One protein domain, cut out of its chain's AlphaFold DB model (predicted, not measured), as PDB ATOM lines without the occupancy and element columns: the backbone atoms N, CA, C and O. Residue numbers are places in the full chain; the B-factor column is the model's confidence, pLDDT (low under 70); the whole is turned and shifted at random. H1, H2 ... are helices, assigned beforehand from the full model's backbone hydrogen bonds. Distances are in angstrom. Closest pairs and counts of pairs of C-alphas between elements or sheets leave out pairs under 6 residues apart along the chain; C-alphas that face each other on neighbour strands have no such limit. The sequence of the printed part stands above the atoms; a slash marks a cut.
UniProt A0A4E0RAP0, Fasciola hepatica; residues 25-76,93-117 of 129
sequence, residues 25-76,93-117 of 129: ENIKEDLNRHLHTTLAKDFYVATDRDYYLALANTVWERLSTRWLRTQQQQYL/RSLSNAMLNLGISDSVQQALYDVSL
ATOM      1  N   GLU A  25     -28.515  11.384  17.021       84.94
ATOM      2  CA  GLU A  25     -29.646  12.281  17.308       84.94
ATOM      3  C   GLU A  25     -30.217  12.048  18.712       84.94
ATOM      4  O   GLU A  25     -30.281  12.977  19.515       84.94
ATOM      5  N   ASN A  26     -30.510  10.792  19.054       87.88
ATOM      6  CA  ASN A  26     -31.039  10.432  20.367       87.88
ATOM      7  C   ASN A  26     -30.057  10.787  21.490       87.88
ATOM      8  O   ASN A  26     -30.463  11.294  22.528       87.88
ATOM      9  N   ILE A  27     -28.753  10.571  21.280       86.69
ATOM     10  CA  ILE A  27     -27.729  10.924  22.275       86.69
ATOM     11  C   ILE A  27     -27.733  12.432  22.555       86.69
ATOM     12  O   ILE A  27     -27.579  12.828  23.710       86.69
ATOM     13  N   LYS A  28     -27.931  13.276  21.534       86.81
ATOM     14  CA  LYS A  28     -28.022  14.734  21.716       86.81
ATOM     15  C   LYS A  28     -29.260  15.121  22.511       86.81
ATOM     16  O   LYS A  28     -29.156  15.931  23.431       86.81
ATOM     17  N   GLU A  29     -30.409  14.545  22.171       88.25
ATOM     18  CA  GLU A  29     -31.662  14.784  22.893       88.25
ATOM     19  C   GLU A  29     -31.558  14.341  24.353       88.25
ATOM     20  O   GLU A  29     -31.966  15.076  25.251       88.25
ATOM     21  N   ASP A  30     -30.951  13.180  24.605       88.88
ATOM     22  CA  ASP A  30     -30.706  12.676  25.954       88.88
ATOM     23  C   ASP A  30     -29.765  13.591  26.739       88.88
ATOM     24  O   ASP A  30     -30.018  13.892  27.906       88.88
ATOM     25  N   LEU A  31     -28.683  14.052  26.108       87.31
ATOM     26  CA  LEU A  31     -27.720  14.953  26.738       87.31
ATOM     27  C   LEU A  31     -28.404  16.261  27.122       87.31
ATOM     28  O   LEU A  31     -28.295  16.693  28.270       87.31
ATOM     29  N   ASN A  32     -29.176  16.828  26.197       87.88
ATOM     30  CA  ASN A  32     -29.960  18.029  26.433       87.88
ATOM     31  C   ASN A  32     -30.977  17.829  27.572       87.88
ATOM     32  O   ASN A  32     -31.047  18.617  28.519       87.88
ATOM     33  N   ARG A  33     -31.704  16.705  27.544       89.56
ATOM     34  CA  ARG A  33     -32.652  16.328  28.596       89.56
ATOM     35  C   ARG A  33     -31.970  16.258  29.955       89.56
ATOM     36  O   ARG A  33     -32.517  16.796  30.911       89.56
ATOM     37  N   HIS A  34     -30.808  15.622  30.073       90.19
ATOM     38  CA  HIS A  34     -30.104  15.512  31.354       90.19
ATOM     39  C   HIS A  34     -29.514  16.838  31.830       90.19
ATOM     40  O   HIS A  34     -29.508  17.102  33.034       90.19
ATOM     41  N   LEU A  35     -29.074  17.694  30.913       88.00
ATOM     42  CA  LEU A  35     -28.572  19.021  31.248       88.00
ATOM     43  C   LEU A  35     -29.694  19.886  31.857       88.00
ATOM     44  O   LEU A  35     -29.537  20.407  32.964       88.00
ATOM     45  N   HIS A  36     -30.872  19.923  31.231       87.75
ATOM     46  CA  HIS A  36     -32.006  20.687  31.763       87.75
ATOM     47  C   HIS A  36     -32.730  19.997  32.927       87.75
ATOM     48  O   HIS A  36     -33.093  20.646  33.900       87.75
ATOM     49  N   THR A  37     -32.956  18.686  32.864       88.56
ATOM     50  CA  THR A  37     -33.788  17.976  33.856       88.56
ATOM     51  C   THR A  37     -32.988  17.597  35.094       88.56
ATOM     52  O   THR A  37     -33.453  17.777  36.215       88.56
ATOM     53  N   THR A  38     -31.791  17.036  34.907       89.94
ATOM     54  CA  THR A  38     -30.987  16.505  36.017       89.94
ATOM     55  C   THR A  38     -30.103  17.579  36.633       89.94
ATOM     56  O   THR A  38     -29.959  17.615  37.851       89.94
ATOM     57  N   LEU A  39     -29.509  18.447  35.811       88.69
ATOM     58  CA  LEU A  39     -28.611  19.499  36.292       88.69
ATOM     59  C   LEU A  39     -29.304  20.856  36.459       88.69
ATOM     60  O   LEU A  39     -28.708  21.735  37.077       88.69
ATOM     61  N   ALA A  40     -30.542  21.014  35.967       89.44
ATOM     62  CA  ALA A  40     -31.313  22.260  36.035       89.44
ATOM     63  C   ALA A  40     -30.530  23.472  35.503       89.44
ATOM     64  O   ALA A  40     -30.567  24.559  36.080       89.44
ATOM     65  N   LYS A  41     -29.776  23.260  34.418       84.56
ATOM     66  CA  LYS A  41     -28.940  24.280  33.783       84.56
ATOM     67  C   LYS A  41     -29.320  24.449  32.322       84.56
ATOM     68  O   LYS A  41     -29.819  23.525  31.691       84.56
ATOM     69  N   ASP A  42     -29.025  25.634  31.807       79.62
ATOM     70  CA  ASP A  42     -29.096  25.941  30.384       79.62
ATOM     71  C   ASP A  42     -27.692  25.924  29.774       79.62
ATOM     72  O   ASP A  42     -26.699  26.147  30.475       79.62
ATOM     73  N   PHE A  43     -27.604  25.722  28.457       73.12
ATOM     74  CA  PHE A  43     -26.330  25.675  27.722       73.12
ATOM     75  C   PHE A  43     -25.444  26.909  27.940       73.12
ATOM     76  O   PHE A  43     -24.224  26.788  27.955       73.12
ATOM     77  N   TYR A  44     -26.045  28.079  28.175       74.56
ATOM     78  CA  TYR A  44     -25.321  29.331  28.410       74.56
ATOM     79  C   TYR A  44     -24.597  29.392  29.763       74.56
ATOM     80  O   TYR A  44     -23.652  30.160  29.915       74.56
ATOM     81  N   VAL A  45     -25.049  28.619  30.753       81.50
ATOM     82  CA  VAL A  45     -24.520  28.644  32.133       81.50
ATOM     83  C   VAL A  45     -23.750  27.359  32.462       81.50
ATOM     84  O   VAL A  45     -23.051  27.279  33.473       81.50
ATOM     85  N   ALA A  46     -23.877  26.330  31.622       79.31
ATOM     86  CA  ALA A  46     -23.252  25.036  31.831       79.31
ATOM     87  C   ALA A  46     -21.720  25.119  31.765       79.31
ATOM     88  O   ALA A  46     -21.142  25.641  30.816       79.31
ATOM     89  N   THR A  47     -21.062  24.557  32.778       83.62
ATOM     90  CA  THR A  47     -19.601  24.406  32.822       83.62
ATOM     91  C   THR A  47     -19.167  23.078  32.201       83.62
ATOM     92  O   THR A  47     -19.959  22.136  32.129       83.62
ATOM     93  N   ASP A  48     -17.886  22.928  31.851       81.69
ATOM     94  CA  ASP A  48     -17.308  21.665  31.349       81.69
ATOM     95  C   ASP A  48     -17.650  20.447  32.218       81.69
ATOM     96  O   ASP A  48     -17.888  19.340  31.729       81.69
ATOM     97  N   ARG A  49     -17.699  20.651  33.539       83.38
ATOM     98  CA  ARG A  49     -18.057  19.600  34.493       83.38
ATOM     99  C   ARG A  49     -19.522  19.190  34.364       83.38
ATOM    100  O   ARG A  49     -19.827  18.009  34.513       83.38
ATOM    101  N   ASP A  50     -20.411  20.141  34.106       86.00
ATOM    102  CA  ASP A  50     -21.836  19.871  33.925       86.00
ATOM    103  C   ASP A  50     -22.069  19.067  32.646       86.00
ATOM    104  O   ASP A  50     -22.796  18.079  32.674       86.00
ATOM    105  N   TYR A  51     -21.374  19.404  31.560       83.56
ATOM    106  CA  TYR A  51     -21.410  18.615  30.328       83.56
ATOM    107  C   TYR A  51     -20.898  17.185  30.531       83.56
ATOM    108  O   TYR A  51     -21.530  16.233  30.069       83.56
ATOM    109  N   TYR A  52     -19.799  17.013  31.274       85.50
ATOM    110  CA  TYR A  52     -19.305  15.683  31.637       85.50
ATOM    111  C   TYR A  52     -20.341  14.885  32.439       85.50
ATOM    112  O   TYR A  52     -20.569  13.709  32.158       85.50
ATOM    113  N   LEU A  53     -20.989  15.511  33.426       88.81
ATOM    114  CA  LEU A  53     -22.020  14.860  34.237       88.81
ATOM    115  C   LEU A  53     -23.272  14.531  33.419       88.81
ATOM    116  O   LEU A  53     -23.833  13.448  33.584       88.81
ATOM    117  N   ALA A  54     -23.690  15.423  32.520       89.56
ATOM    118  CA  ALA A  54     -24.805  15.183  31.613       89.56
ATOM    119  C   ALA A  54     -24.523  13.959  30.732       89.56
ATOM    120  O   ALA A  54     -25.340  13.043  30.683       89.56
ATOM    121  N   LEU A  55     -23.335  13.881  30.127       88.44
ATOM    122  CA  LEU A  55     -22.915  12.726  29.333       88.44
ATOM    123  C   LEU A  55     -22.785  11.452  30.183       88.44
ATOM    124  O   LEU A  55     -23.225  10.379  29.777       88.44
ATOM    125  N   ALA A  56     -22.238  11.536  31.394       90.94
ATOM    126  CA  ALA A  56     -22.171  10.377  32.279       90.94
ATOM    127  C   ALA A  56     -23.570   9.820  32.596       90.94
ATOM    128  O   ALA A  56     -23.762   8.602  32.588       90.94
ATOM    129  N   ASN A  57     -24.556  10.697  32.803       91.75
ATOM    130  CA  ASN A  57     -25.942  10.302  33.036       91.75
ATOM    131  C   ASN A  57     -26.587   9.663  31.795       91.75
ATOM    132  O   ASN A  57     -27.261   8.644  31.941       91.75
ATOM    133  N   THR A  58     -26.325  10.172  30.585       90.12
ATOM    134  CA  THR A  58     -26.856   9.571  29.342       90.12
ATOM    135  C   THR A  58     -26.305   8.164  29.093       90.12
ATOM    136  O   THR A  58     -27.014   7.275  28.611       90.12
ATOM    137  N   VAL A  59     -25.028   7.932  29.413       90.62
ATOM    138  CA  VAL A  59     -24.396   6.609  29.306       90.62
ATOM    139  C   VAL A  59     -24.921   5.679  30.398       90.62
ATOM    140  O   VAL A  59     -25.225   4.511  30.133       90.62
ATOM    141  N   TRP A  60     -25.067   6.193  31.622       89.56
ATOM    142  CA  TRP A  60     -25.611   5.443  32.749       89.56
ATOM    143  C   TRP A  60     -27.047   4.979  32.499       89.56
ATOM    144  O   TRP A  60     -27.356   3.829  32.803       89.56
ATOM    145  N   GLU A  61     -27.902   5.811  31.900       89.19
ATOM    146  CA  GLU A  61     -29.277   5.433  31.550       89.19
ATOM    147  C   GLU A  61     -29.290   4.148  30.701       89.19
ATOM    148  O   GLU A  61     -29.908   3.150  31.084       89.19
ATOM    149  N   ARG A  62     -28.487   4.106  29.630       88.44
ATOM    150  CA  ARG A  62     -28.333   2.922  28.763       88.44
ATOM    151  C   ARG A  62     -27.792   1.706  29.517       88.44
ATOM    152  O   ARG A  62     -28.276   0.582  29.335       88.44
ATOM    153  N   LEU A  63     -26.783   1.914  30.362       89.81
ATOM    154  CA  LEU A  63     -26.168   0.845  31.150       89.81
ATOM    155  C   LEU A  63     -27.158   0.257  32.163       89.81
ATOM    156  O   LEU A  63     -27.247  -0.964  32.297       89.81
ATOM    157  N   SER A  64     -27.919   1.111  32.845       89.88
ATOM    158  CA  SER A  64     -28.849   0.733  33.909       89.88
ATOM    159  C   SER A  64     -29.963  -0.179  33.391       89.88
ATOM    160  O   SER A  64     -30.261  -1.200  34.016       89.88
ATOM    161  N   THR A  65     -30.487   0.095  32.192       87.12
ATOM    162  CA  THR A  65     -31.494  -0.744  31.530       87.12
ATOM    163  C   THR A  65     -30.959  -2.150  31.246       87.12
ATOM    164  O   THR A  65     -31.620  -3.152  31.547       87.12
ATOM    165  N   ARG A  66     -29.729  -2.259  30.720       87.56
ATOM    166  CA  ARG A  66     -29.073  -3.558  30.474       87.56
ATOM    167  C   ARG A  66     -28.748  -4.279  31.786       87.56
ATOM    168  O   ARG A  66     -28.959  -5.488  31.889       87.56
ATOM    169  N   TRP A  67     -28.273  -3.546  32.790       89.00
ATOM    170  CA  TRP A  67     -27.942  -4.087  34.106       89.00
ATOM    171  C   TRP A  67     -29.169  -4.689  34.796       89.00
ATOM    172  O   TRP A  67     -29.116  -5.843  35.228       89.00
ATOM    173  N   LEU A  68     -30.290  -3.964  34.815       88.75
ATOM    174  CA  LEU A  68     -31.536  -4.431  35.419       88.75
ATOM    175  C   LEU A  68     -32.053  -5.707  34.739       88.75
ATOM    176  O   LEU A  68     -32.432  -6.661  35.422       88.75
ATOM    177  N   ARG A  69     -31.987  -5.772  33.402       87.38
ATOM    178  CA  ARG A  69     -32.352  -6.976  32.639       87.38
ATOM    179  C   ARG A  69     -31.484  -8.179  33.018       87.38
ATOM    180  O   ARG A  69     -32.013  -9.274  33.219       87.38
ATOM    181  N   THR A  70     -30.171  -7.993  33.145       89.56
ATOM    182  CA  THR A  70     -29.257  -9.071  33.552       89.56
ATOM    183  C   THR A  70     -29.527  -9.532  34.980       89.56
ATOM    184  O   THR A  70     -29.583 -10.737  35.220       89.56
ATOM    185  N   GLN A  71     -29.745  -8.608  35.920       88.06
ATOM    186  CA  GLN A  71     -30.077  -8.952  37.307       88.06
ATOM    187  C   GLN A  71     -31.377  -9.755  37.395       88.06
ATOM    188  O   GLN A  71     -31.431 -10.786  38.068       88.06
ATOM    189  N   GLN A  72     -32.407  -9.342  36.656       86.94
ATOM    190  CA  GLN A  72     -33.671 -10.069  36.608       86.94
ATOM    191  C   GLN A  72     -33.495 -11.476  36.021       86.94
ATOM    192  O   GLN A  72     -33.998 -12.445  36.587       86.94
ATOM    193  N   GLN A  73     -32.737 -11.612  34.929       88.06
ATOM    194  CA  GLN A  73     -32.451 -12.917  34.332       88.06
ATOM    195  C   GLN A  73     -31.675 -13.827  35.294       88.06
ATOM    196  O   GLN A  73     -31.964 -15.021  35.388       88.06
ATOM    197  N   GLN A  74     -30.705 -13.279  36.030       87.75
ATOM    198  CA  GLN A  74     -29.962 -14.018  37.053       87.75
ATOM    199  C   GLN A  74     -30.872 -14.479  38.197       87.75
ATOM    200  O   GLN A  74     -30.733 -15.612  38.651       87.75
ATOM    201  N   TYR A  75     -31.829 -13.646  38.615       85.88
ATOM    202  CA  TYR A  75     -32.806 -14.005  39.643       85.88
ATOM    203  C   TYR A  75     -33.757 -15.119  39.180       85.88
ATOM    204  O   TYR A  75     -33.968 -16.086  39.903       85.88
ATOM    205  N   LEU A  76     -34.298 -15.018  37.960       86.19
ATOM    206  CA  LEU A  76     -35.232 -16.010  37.408       86.19
ATOM    207  C   LEU A  76     -34.581 -17.367  37.126       86.19
ATOM    208  O   LEU A  76     -35.252 -18.393  37.188       86.19
ATOM    209  N   ARG A  93     -10.815   4.841  34.970       87.50
ATOM    210  CA  ARG A  93     -11.868   5.688  34.379       87.50
ATOM    211  C   ARG A  93     -13.006   4.815  33.845       87.50
ATOM    212  O   ARG A  93     -12.852   4.123  32.843       87.50
ATOM    213  N   SER A  94     -14.167   4.868  34.492       88.31
ATOM    214  CA  SER A  94     -15.314   4.016  34.153       88.31
ATOM    215  C   SER A  94     -16.088   4.468  32.911       88.31
ATOM    216  O   SER A  94     -16.629   3.625  32.201       88.31
ATOM    217  N   LEU A  95     -16.132   5.772  32.624       87.06
ATOM    218  CA  LEU A  95     -16.950   6.328  31.543       87.06
ATOM    219  C   LEU A  95     -16.484   5.864  30.154       87.06
ATOM    220  O   LEU A  95     -17.286   5.320  29.398       87.06
ATOM    221  N   SER A  96     -15.194   6.015  29.841       87.00
ATOM    222  CA  SER A  96     -14.615   5.565  28.564       87.00
ATOM    223  C   SER A  96     -14.815   4.061  28.370       87.00
ATOM    224  O   SER A  96     -15.258   3.615  27.314       87.00
ATOM    225  N   ASN A  97     -14.612   3.281  29.435       89.62
ATOM    226  CA  ASN A  97     -14.849   1.840  29.421       89.62
ATOM    227  C   ASN A  97     -16.326   1.494  29.177       89.62
ATOM    228  O   ASN A  97     -16.625   0.554  28.442       89.62
ATOM    229  N   ALA A  98     -17.265   2.234  29.770       90.00
ATOM    230  CA  ALA A  98     -18.691   2.014  29.550       90.00
ATOM    231  C   ALA A  98     -19.092   2.322  28.099       90.00
ATOM    232  O   ALA A  98     -19.786   1.516  27.483       90.00
ATOM    233  N   MET A  99     -18.609   3.429  27.527       88.69
ATOM    234  CA  MET A  99     -18.897   3.803  26.135       88.69
ATOM    235  C   MET A  99     -18.365   2.769  25.136       88.69
ATOM    236  O   MET A  99     -19.080   2.410  24.196       88.69
ATOM    237  N   LEU A 100     -17.160   2.240  25.372       89.75
ATOM    238  CA  LEU A 100     -16.571   1.170  24.559       89.75
ATOM    239  C   LEU A 100     -17.375  -0.132  24.651       89.75
ATOM    240  O   LEU A 100     -17.724  -0.710  23.627       89.75
ATOM    241  N   ASN A 101     -17.735  -0.569  25.862       89.88
ATOM    242  CA  ASN A 101     -18.515  -1.798  26.058       89.88
ATOM    243  C   ASN A 101     -19.947  -1.701  25.503       89.88
ATOM    244  O   ASN A 101     -20.553  -2.715  25.155       89.88
ATOM    245  N   LEU A 102     -20.509  -0.492  25.441       87.88
ATOM    246  CA  LEU A 102     -21.813  -0.246  24.831       87.88
ATOM    247  C   LEU A 102     -21.737  -0.102  23.303       87.88
ATOM    248  O   LEU A 102     -22.773  -0.249  22.659       87.88
ATOM    249  N   GLY A 103     -20.550   0.151  22.738       88.69
ATOM    250  CA  GLY A 103     -20.348   0.381  21.305       88.69
ATOM    251  C   GLY A 103     -20.832   1.751  20.819       88.69
ATOM    252  O   GLY A 103     -21.089   1.918  19.634       88.69
ATOM    253  N   ILE A 104     -20.982   2.726  21.722       87.06
ATOM    254  CA  ILE A 104     -21.550   4.055  21.421       87.06
ATOM    255  C   ILE A 104     -20.495   5.162  21.351       87.06
ATOM    256  O   ILE A 104     -20.848   6.330  21.215       87.06
ATOM    257  N   SER A 105     -19.209   4.814  21.472       87.19
ATOM    258  CA  SER A 105     -18.103   5.780  21.511       87.19
ATOM    259  C   SER A 105     -18.126   6.731  20.311       87.19
ATOM    260  O   SER A 105     -18.095   7.946  20.493       87.19
ATOM    261  N   ASP A 106     -18.274   6.187  19.101       87.00
ATOM    262  CA  ASP A 106     -18.274   6.975  17.864       87.00
ATOM    263  C   ASP A 106     -19.509   7.880  17.774       87.00
ATOM    264  O   ASP A 106     -19.404   9.063  17.444       87.00
ATOM    265  N   SER A 107     -20.680   7.357  18.152       87.19
ATOM    266  CA  SER A 107     -21.929   8.123  18.166       87.19
ATOM    267  C   SER A 107     -21.889   9.275  19.175       87.19
ATOM    268  O   SER A 107     -22.377  10.367  18.887       87.19
ATOM    269  N   VAL A 108     -21.303   9.055  20.357       86.25
ATOM    270  CA  VAL A 108     -21.128  10.093  21.387       86.25
ATOM    271  C   VAL A 108     -20.129  11.144  20.919       86.25
ATOM    272  O   VAL A 108     -20.385  12.336  21.071       86.25
ATOM    273  N   GLN A 109     -19.022  10.718  20.310       84.56
ATOM    274  CA  GLN A 109     -18.035  11.626  19.739       84.56
ATOM    275  C   GLN A 109     -18.680  12.530  18.685       84.56
ATOM    276  O   GLN A 109     -18.567  13.750  18.781       84.56
ATOM    277  N   GLN A 110     -19.411  11.958  17.729       85.56
ATOM    278  CA  GLN A 110     -20.107  12.731  16.701       85.56
ATOM    279  C   GLN A 110     -21.174  13.661  17.299       85.56
ATOM    280  O   GLN A 110     -21.264  14.823  16.913       85.56
ATOM    281  N   ALA A 111     -21.936  13.194  18.294       84.94
ATOM    282  CA  ALA A 111     -22.917  14.024  18.986       84.94
ATOM    283  C   ALA A 111     -22.273  15.234  19.685       84.94
ATOM    284  O   ALA A 111     -22.800  16.342  19.586       84.94
ATOM    285  N   LEU A 112     -21.128  15.043  20.345       80.31
ATOM    286  CA  LEU A 112     -20.368  16.120  20.980       80.31
ATOM    287  C   LEU A 112     -19.776  17.099  19.962       80.31
ATOM    288  O   LEU A 112     -19.825  18.309  20.192       80.31
ATOM    289  N   TYR A 113     -19.246  16.603  18.840       82.25
ATOM    290  CA  TYR A 113     -18.780  17.468  17.753       82.25
ATOM    291  C   TYR A 113     -19.907  18.356  17.238       82.25
ATOM    292  O   TYR A 113     -19.740  19.566  17.152       82.25
ATOM    293  N   ASP A 114     -21.083  17.791  16.994       79.94
ATOM    294  CA  ASP A 114     -22.207  18.570  16.491       79.94
ATOM    295  C   ASP A 114     -22.707  19.594  17.527       79.94
ATOM    296  O   ASP A 114     -22.981  20.738  17.176       79.94
ATOM    297  N   VAL A 115     -22.792  19.232  18.814       74.69
ATOM    298  CA  VAL A 115     -23.229  20.157  19.884       74.69
ATOM    299  C   VAL A 115     -22.224  21.291  20.111       74.69
ATOM    300  O   VAL A 115     -22.633  22.429  20.350       74.69
ATOM    301  N   SER A 116     -20.925  21.003  20.025       65.81
ATOM    302  CA  SER A 116     -19.865  22.015  20.154       65.81
ATOM    303  C   SER A 116     -19.767  22.928  18.931       65.81
ATOM    304  O   SER A 116     -19.473  24.111  19.078       65.81
ATOM    305  N   LEU A 117     -20.087  22.427  17.734       53.34
ATOM    306  CA  LEU A 117     -20.187  23.247  16.523       53.34
ATOM    307  C   LEU A 117     -21.410  24.181  16.584       53.34
ATOM    308  O   LEU A 117     -21.346  25.311  16.110       53.34
TER     309      LEU A 117
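Overview. This is residues 25 to 76 and 93 to 117 of the 129 residues of a protein of Fasciola hepatica (UniProt A0A4E0RAP0). One long helix, H2, makes the longest axis, and three shorter helices gather about its first part: H1 crosses it near its beginning, H3 crosses it farther along, and H4 runs near it, touching the beginning of H1. Residues 67 to 76 of H2 stick out from this body as a free arm. The printed part has 77 residues with four named helices, in the order H1, H2, H3, H4, and no named strand; its class is all helix. The whole is only just compact, close to loose, with a radius of gyration of the C-alphas of 13.7 A, and its outline is elongated, spanning 47 by 26 by 24 A.

Arrangement. H1, residues 25 to 37, touches H2, residues 48 to 76, about perpendicular at 74 degrees. Their closest C-alphas are those of His 34 and Ala 54, 5.3 A apart, and H2 touches H1 with residues 50 to 58 alone. H2 has a kink of 30 degrees near residue 63. With residues 56 to 63 alone it touches H3, residues 94 to 102, at a steep tilt of 56 degrees, the same way; the closest C-alphas are those of Ala 56 and Leu 95, 6.6 A apart. H4, residues 105 to 117, touches H1 at a steep tilt of 66 degrees, the same way. Their closest C-alphas are those of Lys 28 and Ala 111, 5.8 A apart, and H1 touches H4 with residues 25 to 28 alone. H3 and H4 are close but not clearly touching, with the closest C-alphas, those of Met 99 and Ser 105, 5.1 A apart. H2 and H4 are near each other, with 5 pairs of C-alphas within 10 A, and H1 and H3 are apart. The helix packing is mostly crossed, with 0 of the 3 touching pairs at a shallow tilt. In H1, H3 and H4 every O i to N i+4 pair is within hydrogen-bond range, and in H2 24 of 25 are.

Along the chain. H1 begins at C-alpha 25 (-29.646, 12.281, 17.308) and is 18.0 A long from first to last C-alpha. H2 runs 42.2 A, from Asp 48 to C-alpha 76 at (-35.232, -16.010, 37.408). H3, from Ser 94 to Leu 102, is 12.1 A long. H4 is 18.3 A long and ends at C-alpha 117 (-20.187, 23.247, 16.523).

Size, cuts and confidence. The two C-alphas farthest apart are those of Tyr 44 and Leu 76, at 47.3 A. Without residues 67 to 76, which stand free, the body spans 32 by 24 by 22 A. Residues 77 to 92 are cut out, and C-alphas 76 and 93 are 32.0 A apart across the cut. Of the links that are printed whole, H1 to H2 is short and H3 to H4 is tight. The mean pLDDT of the printed part is 85.9, and residues 116 to 117 are under 70.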